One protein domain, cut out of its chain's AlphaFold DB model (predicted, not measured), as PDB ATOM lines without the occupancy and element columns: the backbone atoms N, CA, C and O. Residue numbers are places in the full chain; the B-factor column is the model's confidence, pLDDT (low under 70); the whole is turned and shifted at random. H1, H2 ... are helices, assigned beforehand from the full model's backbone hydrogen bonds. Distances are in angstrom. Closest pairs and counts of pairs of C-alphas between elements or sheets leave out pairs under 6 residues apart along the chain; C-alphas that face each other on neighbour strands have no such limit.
ATOM      1  N   GLY A  16     171.515 196.462 127.708       93.44
ATOM      2  CA  GLY A  16     171.215 197.130 128.972       93.44
ATOM      3  C   GLY A  16     170.820 198.587 128.812       93.44
ATOM      4  O   GLY A  16     169.834 199.031 129.394       93.44
ATOM      5  N   LYS A  17     171.539 199.342 127.970       94.38
ATOM      6  CA  LYS A  17     171.215 200.751 127.729       94.38
ATOM      7  C   LYS A  17     169.909 200.938 126.969       94.38
ATOM      8  O   LYS A  17     169.221 201.937 127.182       94.38
ATOM      9  N   CYS A  18     169.567 200.012 126.078       93.62
ATOM     10  CA  CYS A  18     168.264 199.999 125.422       93.62
ATOM     11  C   CYS A  18     167.151 199.686 126.427       93.62
ATOM     12  O   CYS A  18     166.175 200.431 126.492       93.62
ATOM     13  N   LEU A  19     167.335 198.657 127.259       93.81
ATOM     14  CA  LEU A  19     166.370 198.258 128.280       93.81
ATOM     15  C   LEU A  19     166.133 199.365 129.317       93.81
ATOM     16  O   LEU A  19     164.985 199.640 129.650       93.81
ATOM     17  N   GLU A  20     167.181 200.077 129.737       94.06
ATOM     18  CA  GLU A  20     167.090 201.220 130.663       94.06
ATOM     19  C   GLU A  20     166.200 202.358 130.132       94.06
ATOM     20  O   GLU A  20     165.589 203.098 130.902       94.06
ATOM     21  N   ARG A  21     166.085 202.514 128.805       93.50
ATOM     22  CA  ARG A  21     165.173 203.505 128.200       93.50
ATOM     23  C   ARG A  21     163.710 203.068 128.261       93.50
ATOM     24  O   ARG A  21     162.826 203.913 128.131       93.50
ATOM     25  N   GLU A  22     163.460 201.769 128.404       93.50
ATOM     26  CA  GLU A  22     162.127 201.161 128.396       93.50
ATOM     27  C   GLU A  22     161.606 200.878 129.811       93.50
ATOM     28  O   GLU A  22     160.404 201.008 130.057       93.50
ATOM     29  N   ARG A  23     162.490 200.472 130.732       94.19
ATOM     30  CA  ARG A  23     162.146 199.941 132.058       94.19
ATOM     31  C   ARG A  23     163.132 200.415 133.127       94.19
ATOM     32  O   ARG A  23     164.293 200.679 132.837       94.19
ATOM     33  N   SER A  24     162.667 200.500 134.373       94.38
ATOM     34  CA  SER A  24     163.497 200.859 135.527       94.38
ATOM     35  C   SER A  24     164.177 199.644 136.157       94.38
ATOM     36  O   SER A  24     163.645 198.530 136.156       94.38
ATOM     37  N   ASN A  25     165.352 199.893 136.727       95.50
ATOM     38  CA  ASN A  25     165.999 199.060 137.731       95.50
ATOM     39  C   ASN A  25     166.763 199.995 138.686       95.50
ATOM     40  O   ASN A  25     167.707 200.661 138.263       95.50
ATOM     41  N   GLU A  26     166.360 200.054 139.955       93.19
ATOM     42  CA  GLU A  26     166.958 200.910 140.992       93.19
ATOM     43  C   GLU A  26     168.451 200.637 141.247       93.19
ATOM     44  O   GLU A  26     169.178 201.519 141.705       93.19
ATOM     45  N   PHE A  27     168.936 199.441 140.908       92.81
ATOM     46  CA  PHE A  27     170.337 199.024 141.018       92.81
ATOM     47  C   PHE A  27     171.131 199.257 139.719       92.81
ATOM     48  O   PHE A  27     172.343 199.009 139.672       92.81
ATOM     49  N   GLY A  28     170.471 199.755 138.670       93.88
ATOM     50  CA  GLY A  28     171.025 199.922 137.330       93.88
ATOM     51  C   GLY A  28     171.135 198.610 136.548       93.88
ATOM     52  O   GLY A  28     171.022 197.518 137.105       93.88
ATOM     53  N   PHE A  29     171.381 198.712 135.241       94.94
ATOM     54  CA  PHE A  29     171.447 197.556 134.338       94.94
ATOM     55  C   PHE A  29     172.877 197.098 134.036       94.94
ATOM     56  O   PHE A  29     173.817 197.896 134.006       94.94
ATOM     57  N   ARG A  30     173.017 195.795 133.768       94.81
ATOM     58  CA  ARG A  30     174.189 195.179 133.121       94.81
ATOM     59  C   ARG A  30     174.180 195.456 131.624       94.81
ATOM     60  O   ARG A  30     173.149 195.832 131.078       94.81
ATOM     61  N   ASP A  31     175.310 195.240 130.958       94.38
ATOM     62  CA  ASP A  31     175.394 195.396 129.505       94.38
ATOM     63  C   ASP A  31     174.541 194.366 128.760       94.38
ATOM     64  O   ASP A  31     173.861 194.727 127.789       94.38
ATOM     65  N   HIS A  32     174.501 193.126 129.261       95.44
ATOM     66  CA  HIS A  32     173.711 192.035 128.702       95.44
ATOM     67  C   HIS A  32     172.652 191.577 129.726       95.44
ATOM     68  O   HIS A  32     172.850 190.610 130.459       95.44
ATOM     69  N   PRO A  33     171.509 192.281 129.840       96.06
ATOM     70  CA  PRO A  33     170.413 191.831 130.690       96.06
ATOM     71  C   PRO A  33     169.802 190.530 130.152       96.06
ATOM     72  O   PRO A  33     169.846 190.251 128.956       96.06
ATOM     73  N   ILE A  34     169.161 189.763 131.033       96.44
ATOM     74  CA  ILE A  34     168.430 188.545 130.662       96.44
ATOM     75  C   ILE A  34     167.190 188.884 129.824       96.44
ATOM     76  O   ILE A  34     166.856 188.164 128.883       96.44
ATOM     77  N   GLU A  35     166.504 189.987 130.138       94.69
ATOM     78  CA  GLU A  35     165.355 190.452 129.354       94.69
ATOM     79  C   GLU A  35     165.785 190.811 127.927       94.69
ATOM     80  O   GLU A  35     166.538 191.760 127.710       94.69
ATOM     81  N   LYS A  36     165.270 190.057 126.945       87.12
ATOM     82  CA  LYS A  36     165.583 190.202 125.509       87.12
ATOM     83  C   LYS A  36     167.074 190.014 125.157       87.12
ATOM     84  O   LYS A  36     167.466 190.309 124.029       87.12
ATOM     85  N   GLY A  37     167.892 189.515 126.087       88.69
ATOM     86  CA  GLY A  37     169.315 189.258 125.880       88.69
ATOM     87  C   GLY A  37     169.604 187.989 125.078       88.69
ATOM     88  O   GLY A  37     168.785 187.069 124.994       88.69
ATOM     89  N   ASN A  38     170.801 187.935 124.496       93.12
ATOM     90  CA  ASN A  38     171.360 186.724 123.903       93.12
ATOM     91  C   ASN A  38     172.017 185.876 125.010       93.12
ATOM     92  O   ASN A  38     172.888 186.398 125.704       93.12
ATOM     93  N   PRO A  39     171.668 184.585 125.167       94.44
ATOM     94  CA  PRO A  39     172.181 183.759 126.260       94.44
ATOM     95  C   PRO A  39     173.704 183.661 126.352       94.44
ATOM     96  O   PRO A  39     174.234 183.562 127.451       94.44
ATOM     97  N   SER A  40     174.405 183.707 125.216       94.50
ATOM     98  CA  SER A  40     175.874 183.674 125.200       94.50
ATOM     99  C   SER A  40     176.488 184.933 125.815       94.50
ATOM    100  O   SER A  40     177.261 184.823 126.760       94.50
ATOM    101  N   ASP A  41     176.068 186.115 125.359       94.88
ATOM    102  CA  ASP A  41     176.552 187.404 125.876       94.88
ATOM    103  C   ASP A  41     176.195 187.596 127.363       94.88
ATOM    104  O   ASP A  41     176.981 188.131 128.143       94.88
ATOM    105  N   VAL A  42     175.009 187.124 127.768       95.44
ATOM    106  CA  VAL A  42     174.575 187.131 129.173       95.44
ATOM    107  C   VAL A  42     175.418 186.165 130.009       95.44
ATOM    108  O   VAL A  42     175.798 186.490 131.123       95.44
ATOM    109  N   ALA A  43     175.739 184.967 129.512       94.62
ATOM    110  CA  ALA A  43     176.560 184.016 130.265       94.62
ATOM    111  C   ALA A  43     177.976 184.547 130.546       94.62
ATOM    112  O   ALA A  43     178.537 184.238 131.595       94.62
ATOM    113  N   GLU A  44     178.541 185.356 129.642       91.56
ATOM    114  CA  GLU A  44     179.872 185.953 129.811       91.56
ATOM    115  C   GLU A  44     179.952 186.947 130.977       91.56
ATOM    116  O   GLU A  44     181.002 187.063 131.611       91.56
ATOM    117  N   ASP A  45     178.866 187.669 131.267       90.25
ATOM    118  CA  ASP A  45     178.837 188.650 132.353       90.25
ATOM    119  C   ASP A  45     178.197 188.108 133.647       90.25
ATOM    120  O   ASP A  45     178.396 188.703 134.713       90.25
ATOM    121  N   LEU A  46     177.474 186.978 133.570       93.44
ATOM    122  CA  LEU A  46     176.743 186.392 134.690       93.44
ATOM    123  C   LEU A  46     177.703 185.889 135.780       93.44
ATOM    124  O   LEU A  46     178.551 185.038 135.508       93.44
ATOM    125  N   PRO A  47     177.545 186.319 137.045       94.00
ATOM    126  CA  PRO A  47     178.304 185.757 138.157       94.00
ATOM    127  C   PRO A  47     178.130 184.236 138.282       94.00
ATOM    128  O   PRO A  47     177.011 183.735 138.161       94.00
ATOM    129  N   GLU A  48     179.203 183.515 138.626       93.88
ATOM    130  CA  GLU A  48     179.206 182.043 138.749       93.88
ATOM    131  C   GLU A  48     178.058 181.520 139.626       93.88
ATOM    132  O   GLU A  48     177.330 180.618 139.227       93.88
ATOM    133  N   TYR A  49     177.789 182.155 140.772       95.06
ATOM    134  CA  TYR A  49     176.703 181.725 141.662       95.06
ATOM    135  C   TYR A  49     175.306 181.833 141.024       95.06
ATOM    136  O   TYR A  49     174.394 181.102 141.414       95.06
ATOM    137  N   LEU A  50     175.100 182.760 140.079       96.56
ATOM    138  CA  LEU A  50     173.858 182.850 139.312       96.56
ATOM    139  C   LEU A  50     173.817 181.796 138.208       96.56
ATOM    140  O   LEU A  50     172.739 181.260 137.956       96.56
ATOM    141  N   GLN A  51     174.958 181.465 137.598       95.69
ATOM    142  CA  GLN A  51     175.046 180.377 136.623       95.69
ATOM    143  C   GLN A  51     174.701 179.039 137.288       95.69
ATOM    144  O   GLN A  51     173.784 178.357 136.834       95.69
ATOM    145  N   ASP A  52     175.331 178.728 138.424       93.88
ATOM    146  CA  ASP A  52     175.058 177.531 139.234       93.88
ATOM    147  C   ASP A  52     173.595 177.466 139.683       93.88
ATOM    148  O   ASP A  52     172.938 176.419 139.688       93.88
ATOM    149  N   ARG A  53     173.047 178.621 140.071       95.19
ATOM    150  CA  ARG A  53     171.648 178.695 140.467       95.19
ATOM    151  C   ARG A  53     170.729 178.395 139.292       95.19
ATOM    152  O   ARG A  53     169.758 177.684 139.506       95.19
ATOM    153  N   LEU A  54     171.011 178.902 138.093       95.50
ATOM    154  CA  LEU A  54     170.205 178.648 136.895       95.50
ATOM    155  C   LEU A  54     170.301 177.185 136.442       95.50
ATOM    156  O   LEU A  54     169.270 176.577 136.167       95.50
ATOM    157  N   THR A  55     171.497 176.594 136.421       93.81
ATOM    158  CA  THR A  55     171.701 175.192 136.004       93.81
ATOM    159  C   THR A  55     171.027 174.178 136.926       93.81
ATOM    160  O   THR A  55     170.718 173.070 136.493       93.81
ATOM    161  N   SER A  56     170.754 174.543 138.181       92.56
ATOM    162  CA  SER A  56     170.047 173.680 139.137       92.56
ATOM    163  C   SER A  56     168.512 173.751 139.067       92.56
ATOM    164  O   SER A  56     167.841 173.026 139.804       92.56
ATOM    165  N   LEU A  57     167.928 174.603 138.213       93.62
ATOM    166  CA  LEU A  57     166.474 174.781 138.144       93.62
ATOM    167  C   LEU A  57     165.785 173.711 137.294       93.62
ATOM    168  O   LEU A  57     166.107 173.521 136.125       93.62
ATOM    169  N   ASP A  58     164.716 173.126 137.837       95.12
ATOM    170  CA  ASP A  58     163.699 172.439 137.041       95.12
ATOM    171  C   ASP A  58     162.584 173.424 136.667       95.12
ATOM    172  O   ASP A  58     161.669 173.689 137.446       95.12
ATOM    173  N   LEU A  59     162.645 173.968 135.450       94.56
ATOM    174  CA  LEU A  59     161.681 174.963 134.970       94.56
ATOM    175  C   LEU A  59     160.256 174.424 134.772       94.56
ATOM    176  O   LEU A  59     159.339 175.223 134.577       94.56
ATOM    177  N   ARG A  60     160.045 173.102 134.814       95.31
ATOM    178  CA  ARG A  60     158.705 172.497 134.719       95.31
ATOM    179  C   ARG A  60     158.008 172.391 136.072       95.31
ATOM    180  O   ARG A  60     156.806 172.143 136.111       95.31
ATOM    181  N   SER A  61     158.752 172.549 137.164       96.62
ATOM    182  CA  SER A  61     158.231 172.411 138.525       96.62
ATOM    183  C   SER A  61     158.937 173.342 139.520       96.62
ATOM    184  O   SER A  61     159.088 172.997 140.694       96.62
ATOM    185  N   ILE A  62     159.366 174.524 139.072       96.56
ATOM    186  CA  ILE A  62     160.033 175.508 139.930       96.56
ATOM    187  C   ILE A  62     159.032 176.067 140.939       96.56
ATOM    188  O   ILE A  62     157.931 176.474 140.574       96.56
ATOM    189  N   ASP A  63     159.394 176.101 142.219       97.00
ATOM    190  CA  ASP A  63     158.533 176.730 143.217       97.00
ATOM    191  C   ASP A  63     158.457 178.247 142.977       97.00
ATOM    192  O   ASP A  63     159.464 178.902 142.691       97.00
ATOM    193  N   SER A  64     157.269 178.840 143.103       96.31
ATOM    194  CA  SER A  64     157.092 180.274 142.861       96.31
ATOM    195  C   SER A  64     157.906 181.153 143.818       96.31
ATOM    196  O   SER A  64     158.324 182.245 143.426       96.31
ATOM    197  N   ALA A  65     158.227 180.670 145.026       97.06
ATOM    198  CA  ALA A  65     159.164 181.336 145.929       97.06
ATOM    199  C   ALA A  65     160.599 181.281 145.389       97.06
ATOM    200  O   ALA A  65     161.305 182.288 145.416       97.06
ATOM    201  N   GLN A  66     161.022 180.135 144.844       96.94
ATOM    202  CA  GLN A  66     162.346 179.990 144.233       96.94
ATOM    203  C   GLN A  66     162.507 180.904 143.016       96.94
ATOM    204  O   GLN A  66     163.559 181.531 142.870       96.94
ATOM    205  N   LEU A  67     161.468 181.018 142.178       97.00
ATOM    206  CA  LEU A  67     161.452 181.937 141.037       97.00
ATOM    207  C   LEU A  67     161.513 183.402 141.492       97.00
ATOM    208  O   LEU A  67     162.304 184.173 140.954       97.00
ATOM    209  N   ARG A  68     160.735 183.786 142.516       97.56
ATOM    210  CA  ARG A  68     160.803 185.126 143.123       97.56
ATOM    211  C   ARG A  68     162.208 185.433 143.636       97.56
ATOM    212  O   ARG A  68     162.734 186.508 143.368       97.56
ATOM    213  N   ASP A  69     162.819 184.505 144.365       97.75
ATOM    214  CA  ASP A  69     164.145 184.708 144.951       97.75
ATOM    215  C   ASP A  69     165.241 184.762 143.884       97.75
ATOM    216  O   ASP A  69     166.268 185.411 144.075       97.75
ATOM    217  N   LEU A  70     165.059 184.059 142.763       97.81
ATOM    218  CA  LEU A  70     165.945 184.175 141.610       97.81
ATOM    219  C   LEU A  70     165.786 185.555 140.977       97.81
ATOM    220  O   LEU A  70     166.781 186.237 140.757       97.81
ATOM    221  N   ALA A  71     164.546 185.985 140.749       97.94
ATOM    222  CA  ALA A  71     164.246 187.302 140.209       97.94
ATOM    223  C   ALA A  71     164.798 188.428 141.096       97.94
ATOM    224  O   ALA A  71     165.339 189.391 140.569       97.94
ATOM    225  N   ALA A  72     164.742 188.292 142.423       97.75
ATOM    226  CA  ALA A  72     165.355 189.245 143.346       97.75
ATOM    227  C   ALA A  72     166.872 189.360 143.119       97.75
ATOM    228  O   ALA A  72     167.386 190.466 142.967       97.75
ATOM    229  N   ASN A  73     167.580 188.230 143.012       97.38
ATOM    230  CA  ASN A  73     169.014 188.247 142.721       97.38
ATOM    231  C   ASN A  73     169.314 188.860 141.347       97.38
ATOM    232  O   ASN A  73     170.260 189.629 141.219       97.38
ATOM    233  N   LEU A  74     168.519 188.533 140.326       97.44
ATOM    234  CA  LEU A  74     168.685 189.084 138.982       97.44
ATOM    235  C   LEU A  74     168.408 190.593 138.943       97.44
ATOM    236  O   LEU A  74     169.118 191.320 138.254       97.44
ATOM    237  N   LEU A  75     167.418 191.074 139.699       97.38
ATOM    238  CA  LEU A  75     167.119 192.497 139.845       97.38
ATOM    239  C   LEU A  75     168.301 193.213 140.498       97.38
ATOM    240  O   LEU A  75     168.826 194.170 139.929       97.38
ATOM    241  N   TRP A  76     168.753 192.708 141.651       95.62
ATOM    242  CA  TRP A  76     169.908 193.244 142.371       95.62
ATOM    243  C   TRP A  76     171.174 193.242 141.534       95.62
ATOM    244  O   TRP A  76     171.998 194.142 141.691       95.62
ATOM    245  N   GLU A  77     171.326 192.267 140.641       95.19
ATOM    246  CA  GLU A  77     172.467 192.174 139.739       95.19
ATOM    247  C   GLU A  77     172.346 192.979 138.443       95.19
ATOM    248  O   GLU A  77     173.346 193.127 137.740       95.19
ATOM    249  N   GLY A  78     171.184 193.573 138.163       95.75
ATOM    250  CA  GLY A  78     170.963 194.405 136.979       95.75
ATOM    251  C   GLY A  78     170.581 193.631 135.714       95.75
ATOM    252  O   GLY A  78     170.714 194.166 134.615       95.75
ATOM    253  N   TYR A  79     170.132 192.382 135.851       97.06
ATOM    254  CA  TYR A  79     169.771 191.493 134.740       97.06
ATOM    255  C   TYR A  79     168.305 191.559 134.329       97.06
ATOM    256  O   TYR A  79     167.973 191.172 133.208       97.06
ATOM    257  N   ILE A  80     167.433 192.015 135.224       97.81
ATOM    258  CA  ILE A  80     166.010 192.210 134.948       97.81
ATOM    259  C   ILE A  80     165.540 193.549 135.510       97.81
ATOM    260  O   ILE A  80     166.170 194.126 136.393       97.81
ATOM    261  N   SER A  81     164.414 194.028 135.014       97.88
ATOM    262  CA  SER A  81     163.730 195.236 135.442       97.88
ATOM    263  C   SER A  81     162.932 195.041 136.733       97.88
ATOM    264  O   SER A  81     162.543 193.929 137.103       97.88
ATOM    265  N   GLU A  82     162.602 196.153 137.391       96.81
ATOM    266  CA  GLU A  82     161.676 196.178 138.530       96.81
ATOM    267  C   GLU A  82     160.308 195.601 138.170       96.81
ATOM    268  O   GLU A  82     159.714 194.879 138.967       96.81
ATOM    269  N   SER A  83     159.807 195.880 136.962       97.06
ATOM    270  CA  SER A  83     158.516 195.365 136.496       97.06
ATOM    271  C   SER A  83     158.523 193.841 136.361       97.06
ATOM    272  O   SER A  83     157.558 193.192 136.769       97.06
ATOM    273  N   ALA A  84     159.612 193.262 135.849       97.81
ATOM    274  CA  ALA A  84     159.783 191.813 135.794       97.81
ATOM    275  C   ALA A  84     159.802 191.198 137.202       97.81
ATOM    276  O   ALA A  84     159.062 190.251 137.477       97.81
ATOM    277  N   PHE A  85     160.587 191.770 138.122       97.88
ATOM    278  CA  PHE A  85     160.610 191.315 139.514       97.88
ATOM    279  C   PHE A  85     159.230 191.410 140.179       97.88
ATOM    280  O   PHE A  85     158.748 190.422 140.742       97.88
ATOM    281  N   ALA A  86     158.563 192.562 140.075       96.62
ATOM    282  CA  ALA A  86     157.239 192.788 140.645       96.62
ATOM    283  C   ALA A  86     156.224 191.761 140.128       96.62
ATOM    284  O   ALA A  86     155.435 191.223 140.908       96.62
ATOM    285  N   LYS A  87     156.289 191.409 138.836       96.75
ATOM    286  CA  LYS A  87     155.417 190.396 138.239       96.75
ATOM    287  C   LYS A  87     155.568 189.031 138.912       96.75
ATOM    288  O   LYS A  87     154.550 188.407 139.222       96.75
ATOM    289  N   PHE A  88     156.797 188.578 139.159       97.19
ATOM    290  CA  PHE A  88     157.052 187.305 139.842       97.19
ATOM    291  C   PHE A  88     156.723 187.366 141.336       97.19
ATOM    292  O   PHE A  88     156.146 186.419 141.869       97.19
ATOM    293  N   ALA A  89     157.011 188.488 142.000       96.25
ATOM    294  CA  ALA A  89     156.679 188.689 143.407       96.25
ATOM    295  C   ALA A  89     155.162 188.645 143.651       96.25
ATOM    296  O   ALA A  89     154.703 187.923 144.538       96.25
ATOM    297  N   ILE A  90     154.379 189.351 142.829       95.25
ATOM    298  CA  ILE A  90     152.910 189.317 142.880       95.25
ATOM    299  C   ILE A  90     152.397 187.914 142.559       95.25
ATOM    300  O   ILE A  90     151.556 187.390 143.283       95.25
ATOM    301  N   TYR A  91     152.933 187.274 141.514       95.06
ATOM    302  CA  TYR A  91     152.500 185.929 141.145       95.06
ATOM    303  C   TYR A  91     152.685 184.925 142.288       95.06
ATOM    304  O   TYR A  91     151.763 184.165 142.560       95.06
ATOM    305  N   HIS A  92     153.829 184.957 142.978       95.62
ATOM    306  CA  HIS A  92     154.091 184.097 144.131       95.62
ATOM    307  C   HIS A  92     153.087 184.310 145.274       95.62
ATOM    308  O   HIS A  92     152.641 183.334 145.875       95.62
ATOM    309  N   MET A  93     152.707 185.562 145.561       94.69
ATOM    310  CA  MET A  93     151.708 185.858 146.595       94.69
ATOM    311  C   MET A  93     150.332 185.274 146.256       94.69
ATOM    312  O   MET A  93     149.659 184.744 147.136       94.69
ATOM    313  N   ASP A  94     149.935 185.346 144.985       94.69
ATOM    314  CA  ASP A  94     148.633 184.860 144.524       94.69
ATOM    315  C   ASP A  94     148.614 183.335 144.281       94.69
ATOM    316  O   ASP A  94     147.571 182.694 144.406       94.69
ATOM    317  N   HIS A  95     149.758 182.751 143.908       94.06
ATOM    318  CA  HIS A  95     149.902 181.359 143.469       94.06
ATOM    319  C   HIS A  95     151.147 180.711 144.111       94.06
ATOM    320  O   HIS A  95     152.174 180.504 143.449       94.06
ATOM    321  N   PRO A  96     151.101 180.392 145.416       93.56
ATOM    322  CA  PRO A  96     152.187 179.675 146.074       93.56
ATOM    323  C   PRO A  96     152.284 178.227 145.567       93.56
ATOM    324  O   PRO A  96     151.266 177.568 145.349       93.56
ATOM    325  N   GLY A  97     153.513 177.723 145.442       94.50
ATOM    326  CA  GLY A  97     153.805 176.338 145.072       94.50
ATOM    327  C   GLY A  97     154.478 176.182 143.702       94.50
ATOM    328  O   GLY A  97     154.912 177.172 143.106       94.50
ATOM    329  N   PRO A  98     154.585 174.935 143.207       96.50
ATOM    330  CA  PRO A  98     155.261 174.633 141.953       96.50
ATOM    331  C   PRO A  98     154.548 175.263 140.757       96.50
ATOM    332  O   PRO A  98     153.318 175.224 140.661       96.50
ATOM    333  N   LEU A  99     155.331 175.782 139.816       95.31
ATOM    334  CA  LEU A  99     154.869 176.306 138.540       95.31
ATOM    335  C   LEU A  99     155.692 175.722 137.382       95.31
ATOM    336  O   LEU A  99     156.885 175.455 137.507       95.31
ATOM    337  N   ASP A 100     155.043 175.567 136.234       97.31
ATOM    338  CA  ASP A 100     155.720 175.346 134.958       97.31
ATOM    339  C   ASP A 100     155.935 176.714 134.304       97.31
ATOM    340  O   ASP A 100     154.970 177.409 133.963       97.31
ATOM    341  N   LEU A 101     157.198 177.129 134.161       96.25
ATOM    342  CA  LEU A 101     157.545 178.455 133.651       96.25
ATOM    343  C   LEU A 101     157.109 178.637 132.192       96.25
ATOM    344  O   LEU A 101     156.707 179.732 131.803       96.25
ATOM    345  N   THR A 102     157.119 177.568 131.391       96.31
ATOM    346  CA  THR A 102     156.645 177.623 130.000       96.31
ATOM    347  C   THR A 102     155.133 177.802 129.964       96.31
ATOM    348  O   THR A 102     154.631 178.679 129.260       96.31
ATOM    349  N   ALA A 103     154.403 177.048 130.787       96.19
ATOM    350  CA  ALA A 103     152.958 177.218 130.903       96.19
ATOM    351  C   ALA A 103     152.583 178.614 131.429       96.19
ATOM    352  O   ALA A 103     151.572 179.184 131.011       96.19
ATOM    353  N   TRP A 104     153.391 179.180 132.331       96.94
ATOM    354  CA  TRP A 104     153.203 180.537 132.831       96.94
ATOM    355  C   TRP A 104     153.354 181.589 131.723       96.94
ATOM    356  O   TRP A 104     152.478 182.449 131.606       96.94
ATOM    357  N   ILE A 105     154.395 181.491 130.883       97.44
ATOM    358  CA  ILE A 105     154.607 182.385 129.727       97.44
ATOM    359  C   ILE A 105     153.385 182.347 128.800       97.44
ATOM    360  O   ILE A 105     152.807 183.390 128.491       97.44
ATOM    361  N   ASP A 106     152.920 181.149 128.435       97.12
ATOM    362  CA  ASP A 106     151.761 180.978 127.551       97.12
ATOM    363  C   ASP A 106     150.482 181.597 128.139       97.12
ATOM    364  O   ASP A 106     149.674 182.209 127.433       97.12
ATOM    365  N   GLN A 107     150.263 181.436 129.446       95.06
ATOM    366  CA  GLN A 107     149.113 182.020 130.139       95.06
ATOM    367  C   GLN A 107     149.212 183.544 130.236       95.06
ATOM    368  O   GLN A 107     148.198 184.232 130.086       95.06
ATOM    369  N   ALA A 108     150.408 184.073 130.489       94.75
ATOM    370  CA  ALA A 108     150.681 185.502 130.528       94.75
ATOM    371  C   ALA A 108     150.414 186.151 129.161       94.75
ATOM    372  O   ALA A 108     149.668 187.130 129.095       94.75
ATOM    373  N   GLN A 109     150.906 185.551 128.074       95.88
ATOM    374  CA  GLN A 109     150.669 186.044 126.716       95.88
ATOM    375  C   GLN A 109     149.178 186.026 126.364       95.88
ATOM    376  O   GLN A 109     148.619 187.037 125.941       95.88
ATOM    377  N   LYS A 110     148.472 184.925 126.662       95.19
ATOM    378  CA  LYS A 110     147.014 184.839 126.455       95.19
ATOM    379  C   LYS A 110     146.237 185.919 127.212       95.19
ATOM    380  O   LYS A 110     145.186 186.345 126.733       95.19
ATOM    381  N   LYS A 111     146.706 186.344 128.392       92.19
ATOM    382  CA  LYS A 111     146.088 187.439 129.165       92.19
ATOM    383  C   LYS A 111     146.260 188.805 128.502       92.19
ATOM    384  O   LYS A 111     145.368 189.637 128.644       92.19
ATOM    385  N   ILE A 112     147.363 189.030 127.792       93.06
ATOM    386  CA  ILE A 112     147.547 190.230 126.968       93.06
ATOM    387  C   ILE A 112     146.618 190.151 125.747       93.06
ATOM    388  O   ILE A 112     145.804 191.050 125.528       93.06
ATOM    389  N   ASP A 113     146.673 189.041 125.006       92.69
ATOM    390  CA  ASP A 113     146.014 188.897 123.700       92.69
ATOM    391  C   ASP A 113     144.482 188.905 123.777       92.69
ATOM    392  O   ASP A 113     143.805 189.366 122.858       92.69
ATOM    393  N   ASN A 114     143.900 188.417 124.878       91.12
ATOM    394  CA  ASN A 114     142.444 188.368 125.038       91.12
ATOM    395  C   ASN A 114     141.794 189.741 125.308       91.12
ATOM    396  O   ASN A 114     140.573 189.825 125.446       91.12
ATOM    397  N   GLY A 115     142.590 190.812 125.408       82.12
ATOM    398  CA  GLY A 115     142.107 192.183 125.532       82.12
ATOM    399  C   GLY A 115     141.520 192.551 126.898       82.12
ATOM    400  O   GLY A 115     141.128 193.704 127.086       82.12
ATOM    401  N   MET A 116     141.501 191.643 127.886       82.19
ATOM    402  CA  MET A 116     141.040 191.966 129.247       82.19
ATOM    403  C   MET A 116     141.873 193.085 129.885       82.19
ATOM    404  O   MET A 116     141.362 193.870 130.685       82.19
ATOM    405  N   LEU A 117     143.144 193.190 129.491       88.69
ATOM    406  CA  LEU A 117     144.076 194.204 129.972       88.69
ATOM    407  C   LEU A 117     144.119 195.469 129.104       88.69
ATOM    408  O   LEU A 117     144.859 196.389 129.435       88.69
ATOM    409  N   ALA A 118     143.312 195.579 128.040       85.50
ATOM    410  CA  ALA A 118     143.414 196.673 127.063       85.50
ATOM    411  C   ALA A 118     143.257 198.080 127.674       85.50
ATOM    412  O   ALA A 118     143.796 199.053 127.154       85.50
ATOM    413  N   LYS A 119     142.532 198.198 128.796       91.06
ATOM    414  CA  LYS A 119     142.353 199.461 129.536       91.06
ATOM    415  C   LYS A 119     143.432 199.717 130.596       91.06
ATOM    416  O   LYS A 119     143.414 200.766 131.232       91.06
ATOM    417  N   TYR A 120     144.355 198.778 130.791       91.50
ATOM    418  CA  TYR A 120     145.355 198.769 131.857       91.50
ATOM    419  C   TYR A 120     146.769 198.667 131.261       91.50
ATOM    420  O   TYR A 120     147.426 197.633 131.388       91.50
ATOM    421  N   PRO A 121     147.276 199.737 130.619       89.62
ATOM    422  CA  PRO A 121     148.575 199.715 129.941       89.62
ATOM    423  C   PRO A 121     149.747 199.402 130.881       89.62
ATOM    424  O   PRO A 121     150.725 198.796 130.458       89.62
ATOM    425  N   VAL A 122     149.644 199.770 132.161       89.62
ATOM    426  CA  VAL A 122     150.644 199.411 133.181       89.62
ATOM    427  C   VAL A 122     150.685 197.896 133.395       89.62
ATOM    428  O   VAL A 122     151.760 197.310 133.385       89.62
ATOM    429  N   ALA A 123     149.521 197.248 133.496       90.38
ATOM    430  CA  ALA A 123     149.446 195.800 133.665       90.38
ATOM    431  C   ALA A 123     150.001 195.057 132.442       90.38
ATOM    432  O   ALA A 123     150.696 194.059 132.607       90.38
ATOM    433  N   ILE A 124     149.737 195.552 131.226       93.81
ATOM    434  CA  ILE A 124     150.330 194.994 129.998       93.81
ATOM    435  C   ILE A 124     151.859 195.042 130.084       93.81
ATOM    436  O   ILE A 124     152.497 194.010 129.918       93.81
ATOM    437  N   ARG A 125     152.438 196.197 130.440       93.12
ATOM    438  CA  ARG A 125     153.898 196.354 130.564       93.12
ATOM    439  C   ARG A 125     154.521 195.423 131.600       93.12
ATOM    440  O   ARG A 125     155.603 194.899 131.365       93.12
ATOM    441  N   GLU A 126     153.858 195.203 132.734       93.69
ATOM    442  CA  GLU A 126     154.332 194.246 133.743       93.69
ATOM    443  C   GLU A 126     154.292 192.803 133.237       93.69
ATOM    444  O   GLU A 126     155.202 192.024 133.518       93.69
ATOM    445  N   TYR A 127     153.250 192.432 132.485       95.81
ATOM    446  CA  TYR A 127     153.189 191.119 131.851       95.81
ATOM    447  C   TYR A 127     154.275 190.956 130.788       95.81
ATOM    448  O   TYR A 127     154.961 189.943 130.810       95.81
ATOM    449  N   GLU A 128     154.482 191.948 129.922       96.94
ATOM    450  CA  GLU A 128     155.561 191.939 128.926       96.94
ATOM    451  C   GLU A 128     156.939 191.822 129.591       96.94
ATOM    452  O   GLU A 128     157.755 191.011 129.165       96.94
ATOM    453  N   ALA A 129     157.189 192.567 130.674       97.44
ATOM    454  CA  ALA A 129     158.444 192.478 131.420       97.44
ATOM    455  C   ALA A 129     158.657 191.102 132.055       97.44
ATOM    456  O   ALA A 129     159.724 190.505 131.930       97.44
ATOM    457  N   GLY A 130     157.622 190.558 132.698       97.75
ATOM    458  CA  GLY A 130     157.697 189.213 133.254       97.75
ATOM    459  C   GLY A 130     157.883 188.134 132.183       97.75
ATOM    460  O   GLY A 130     158.636 187.192 132.416       97.75
ATOM    461  N   ILE A 131     157.240 188.264 131.017       98.12
ATOM    462  CA  ILE A 131     157.416 187.347 129.879       98.12
ATOM    463  C   ILE A 131     158.856 187.409 129.370       98.12
ATOM    464  O   ILE A 131     159.503 186.367 129.302       98.12
ATOM    465  N   ASP A 132     159.386 188.604 129.094       98.06
ATOM    466  CA  ASP A 132     160.763 188.775 128.614       98.06
ATOM    467  C   ASP A 132     161.783 188.167 129.588       98.06
ATOM    468  O   ASP A 132     162.728 187.494 129.171       98.06
ATOM    469  N   ALA A 133     161.584 188.374 130.894       98.19
ATOM    470  CA  ALA A 133     162.451 187.816 131.924       98.19
ATOM    471  C   ALA A 133     162.314 186.290 132.029       98.19
ATOM    472  O   ALA A 133     163.323 185.594 132.121       98.19
ATOM    473  N   ALA A 134     161.092 185.750 131.987       98.00
ATOM    474  CA  ALA A 134     160.851 184.308 132.042       98.00
ATOM    475  C   ALA A 134     161.431 183.584 130.818       98.00
ATOM    476  O   ALA A 134     162.062 182.536 130.957       98.00
ATOM    477  N   GLU A 135     161.260 184.153 129.623       98.00
ATOM    478  CA  GLU A 135     161.874 183.631 128.406       98.00
ATOM    479  C   GLU A 135     163.397 183.677 128.472       98.00
ATOM    480  O   GLU A 135     164.051 182.715 128.070       98.00
ATOM    481  N   GLY A 136     163.959 184.781 128.967       97.25
ATOM    482  CA  GLY A 136     165.395 184.922 129.163       97.25
ATOM    483  C   GLY A 136     165.937 183.877 130.139       97.25
ATOM    484  O   GLY A 136     166.881 183.169 129.800       97.25
ATOM    485  N   ILE A 137     165.294 183.696 131.300       97.88
ATOM    486  CA  ILE A 137     165.643 182.649 132.273       97.88
ATOM    487  C   ILE A 137     165.611 181.272 131.605       97.88
ATOM    488  O   ILE A 137     166.580 180.526 131.720       97.88
ATOM    489  N   ARG A 138     164.545 180.946 130.859       96.75
ATOM    490  CA  ARG A 138     164.444 179.664 130.144       96.75
ATOM    491  C   ARG A 138     165.617 179.451 129.191       96.75
ATOM    492  O   ARG A 138     166.282 178.424 129.265       96.75
ATOM    493  N   LYS A 139     165.901 180.440 128.342       96.00
ATOM    494  CA  LYS A 139     167.005 180.371 127.377       96.00
ATOM    495  C   LYS A 139     168.367 180.241 128.069       96.00
ATOM    496  O   LYS A 139     169.225 179.533 127.556       96.00
ATOM    497  N   MET A 140     168.561 180.886 129.221       96.94
ATOM    498  CA  MET A 140     169.789 180.757 130.010       96.94
ATOM    499  C   MET A 140     169.963 179.354 130.589       96.94
ATOM    500  O   MET A 140     171.052 178.797 130.501       96.94
ATOM    501  N   VAL A 141     168.903 178.762 131.148       95.75
ATOM    502  CA  VAL A 141     168.954 177.381 131.656       95.75
ATOM    503  C   VAL A 141     169.272 176.402 130.528       95.75
ATOM    504  O   VAL A 141     170.158 175.564 130.691       95.75
ATOM    505  N   ASP A 142     168.611 176.541 129.375       93.94
ATOM    506  CA  ASP A 142     168.867 175.703 128.198       93.94
ATOM    507  C   ASP A 142     170.327 175.840 127.719       93.94
ATOM    508  O   ASP A 142     170.998 174.838 127.467       93.94
ATOM    509  N   TYR A 143     170.843 177.073 127.642       95.12
ATOM    510  CA  TYR A 143     172.212 177.364 127.205       95.12
ATOM    511  C   TYR A 143     173.272 176.775 128.147       95.12
ATOM    512  O   TYR A 143     174.162 176.049 127.700       95.12
ATOM    513  N   LEU A 144     173.161 177.038 129.452       93.75
ATOM    514  CA  LEU A 144     174.135 176.580 130.451       93.75
ATOM    515  C   LEU A 144     174.102 175.054 130.630       93.75
ATOM    516  O   LEU A 144     175.140 174.411 130.812       93.75
ATOM    517  N   SER A 145     172.915 174.449 130.519       89.19
ATOM    518  CA  SER A 145     172.771 172.989 130.525       89.19
ATOM    519  C   SER A 145     173.412 172.360 129.286       89.19
ATOM    520  O   SER A 145     174.053 171.318 129.400       89.19
ATOM    521  N   GLY A 146     173.298 173.002 128.116       83.56
ATOM    522  CA  GLY A 146     173.970 172.571 126.886       83.56
ATOM    523  C   GLY A 146     175.497 172.617 126.989       83.56
ATOM    524  O   GLY A 146     176.160 171.634 126.671       83.56
TER     525      GLY A 146
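Overview. This is residues 16 to 146 of the 153 residues of an uncharacterized protein of Luteibacter yeojuensis (UniProt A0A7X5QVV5). One long helix, H7, runs through the middle, and the helical hairpin of H4 and H5 crosses it on one side, with H5 packed on it. H6 folds back side by side with H7, the short helices H2 and H3 pack crosswise on residues 136 to 145 of H7, and the short H1 lies off to one side, touching no other helix. The printed part has 131 residues with seven named helices, H1 to H7 in order along the chain, and no named strand; the class is all helix. It is compact, with a radius of gyration of the C-alphas of 13.9 A, and spans 41 by 33 by 22 A.

Arrangement. The hub is H7, residues 121 to 146, which touches four other helices. H5, residues 82 to 94, touches it about perpendicular, at 88 degrees, with residues 83 to 88 alone; the closest C-alphas, those of Ala 84 and Gly 130, are 4.2 A apart. H4, residues 64 to 77, forms a hairpin with H5, at a shallow tilt of 17 degrees, opposite ways; the closest C-alphas, those of Ser 64 and His 92, are 5.0 A apart. H4 and H7 are near each other, with 9 pairs of C-alphas within 10 A. H6, residues 101 to 113, forms a hairpin with H7 at a shallow tilt of 28 degrees, the closest C-alphas being those of Ile 105 and Ile 131, 5.7 A apart. H2, residues 39 to 45, touches H7 about perpendicular, at 85 degrees, with the C-alphas of Pro 39 and Met 140 closest at 5.4 A. H3, residues 48 to 55, touches H7 at 87 degrees, with the C-alphas of Leu 54 and Val 141 closest at 5.5 A. H1, residues 16 to 22, is apart from the other helices. Every O i to N i+4 pair is within hydrogen-bond range in H3, H4, H5, H6 and H7, against 2 of 3 in H2 and 1 of 3 in H1, where 3 of 4 O i to N i+3 pairs are within range.

Along the chain. H7 is 37.3 A long, from C-alpha 121 at (148.575, 199.715, 129.941) to C-alpha 146 at (173.970, 172.571, 126.886). H4 measures 19.7 A, H6 18.5 A and H5 18.3 A. H1 begins with C-alpha 16 at (171.215, 197.130, 128.972).

Size, cuts and confidence. The C-alphas of Glu 48 and Lys 119, the two farthest apart, are 41.8 A apart. The link from H1 to H2, residues 23 to 38, is long. Residues 62 to 63 pair with residues 98 to 99, antiparallel. The printed part has no cut; its mean pLDDT is 94.7, and no printed residue is under 70.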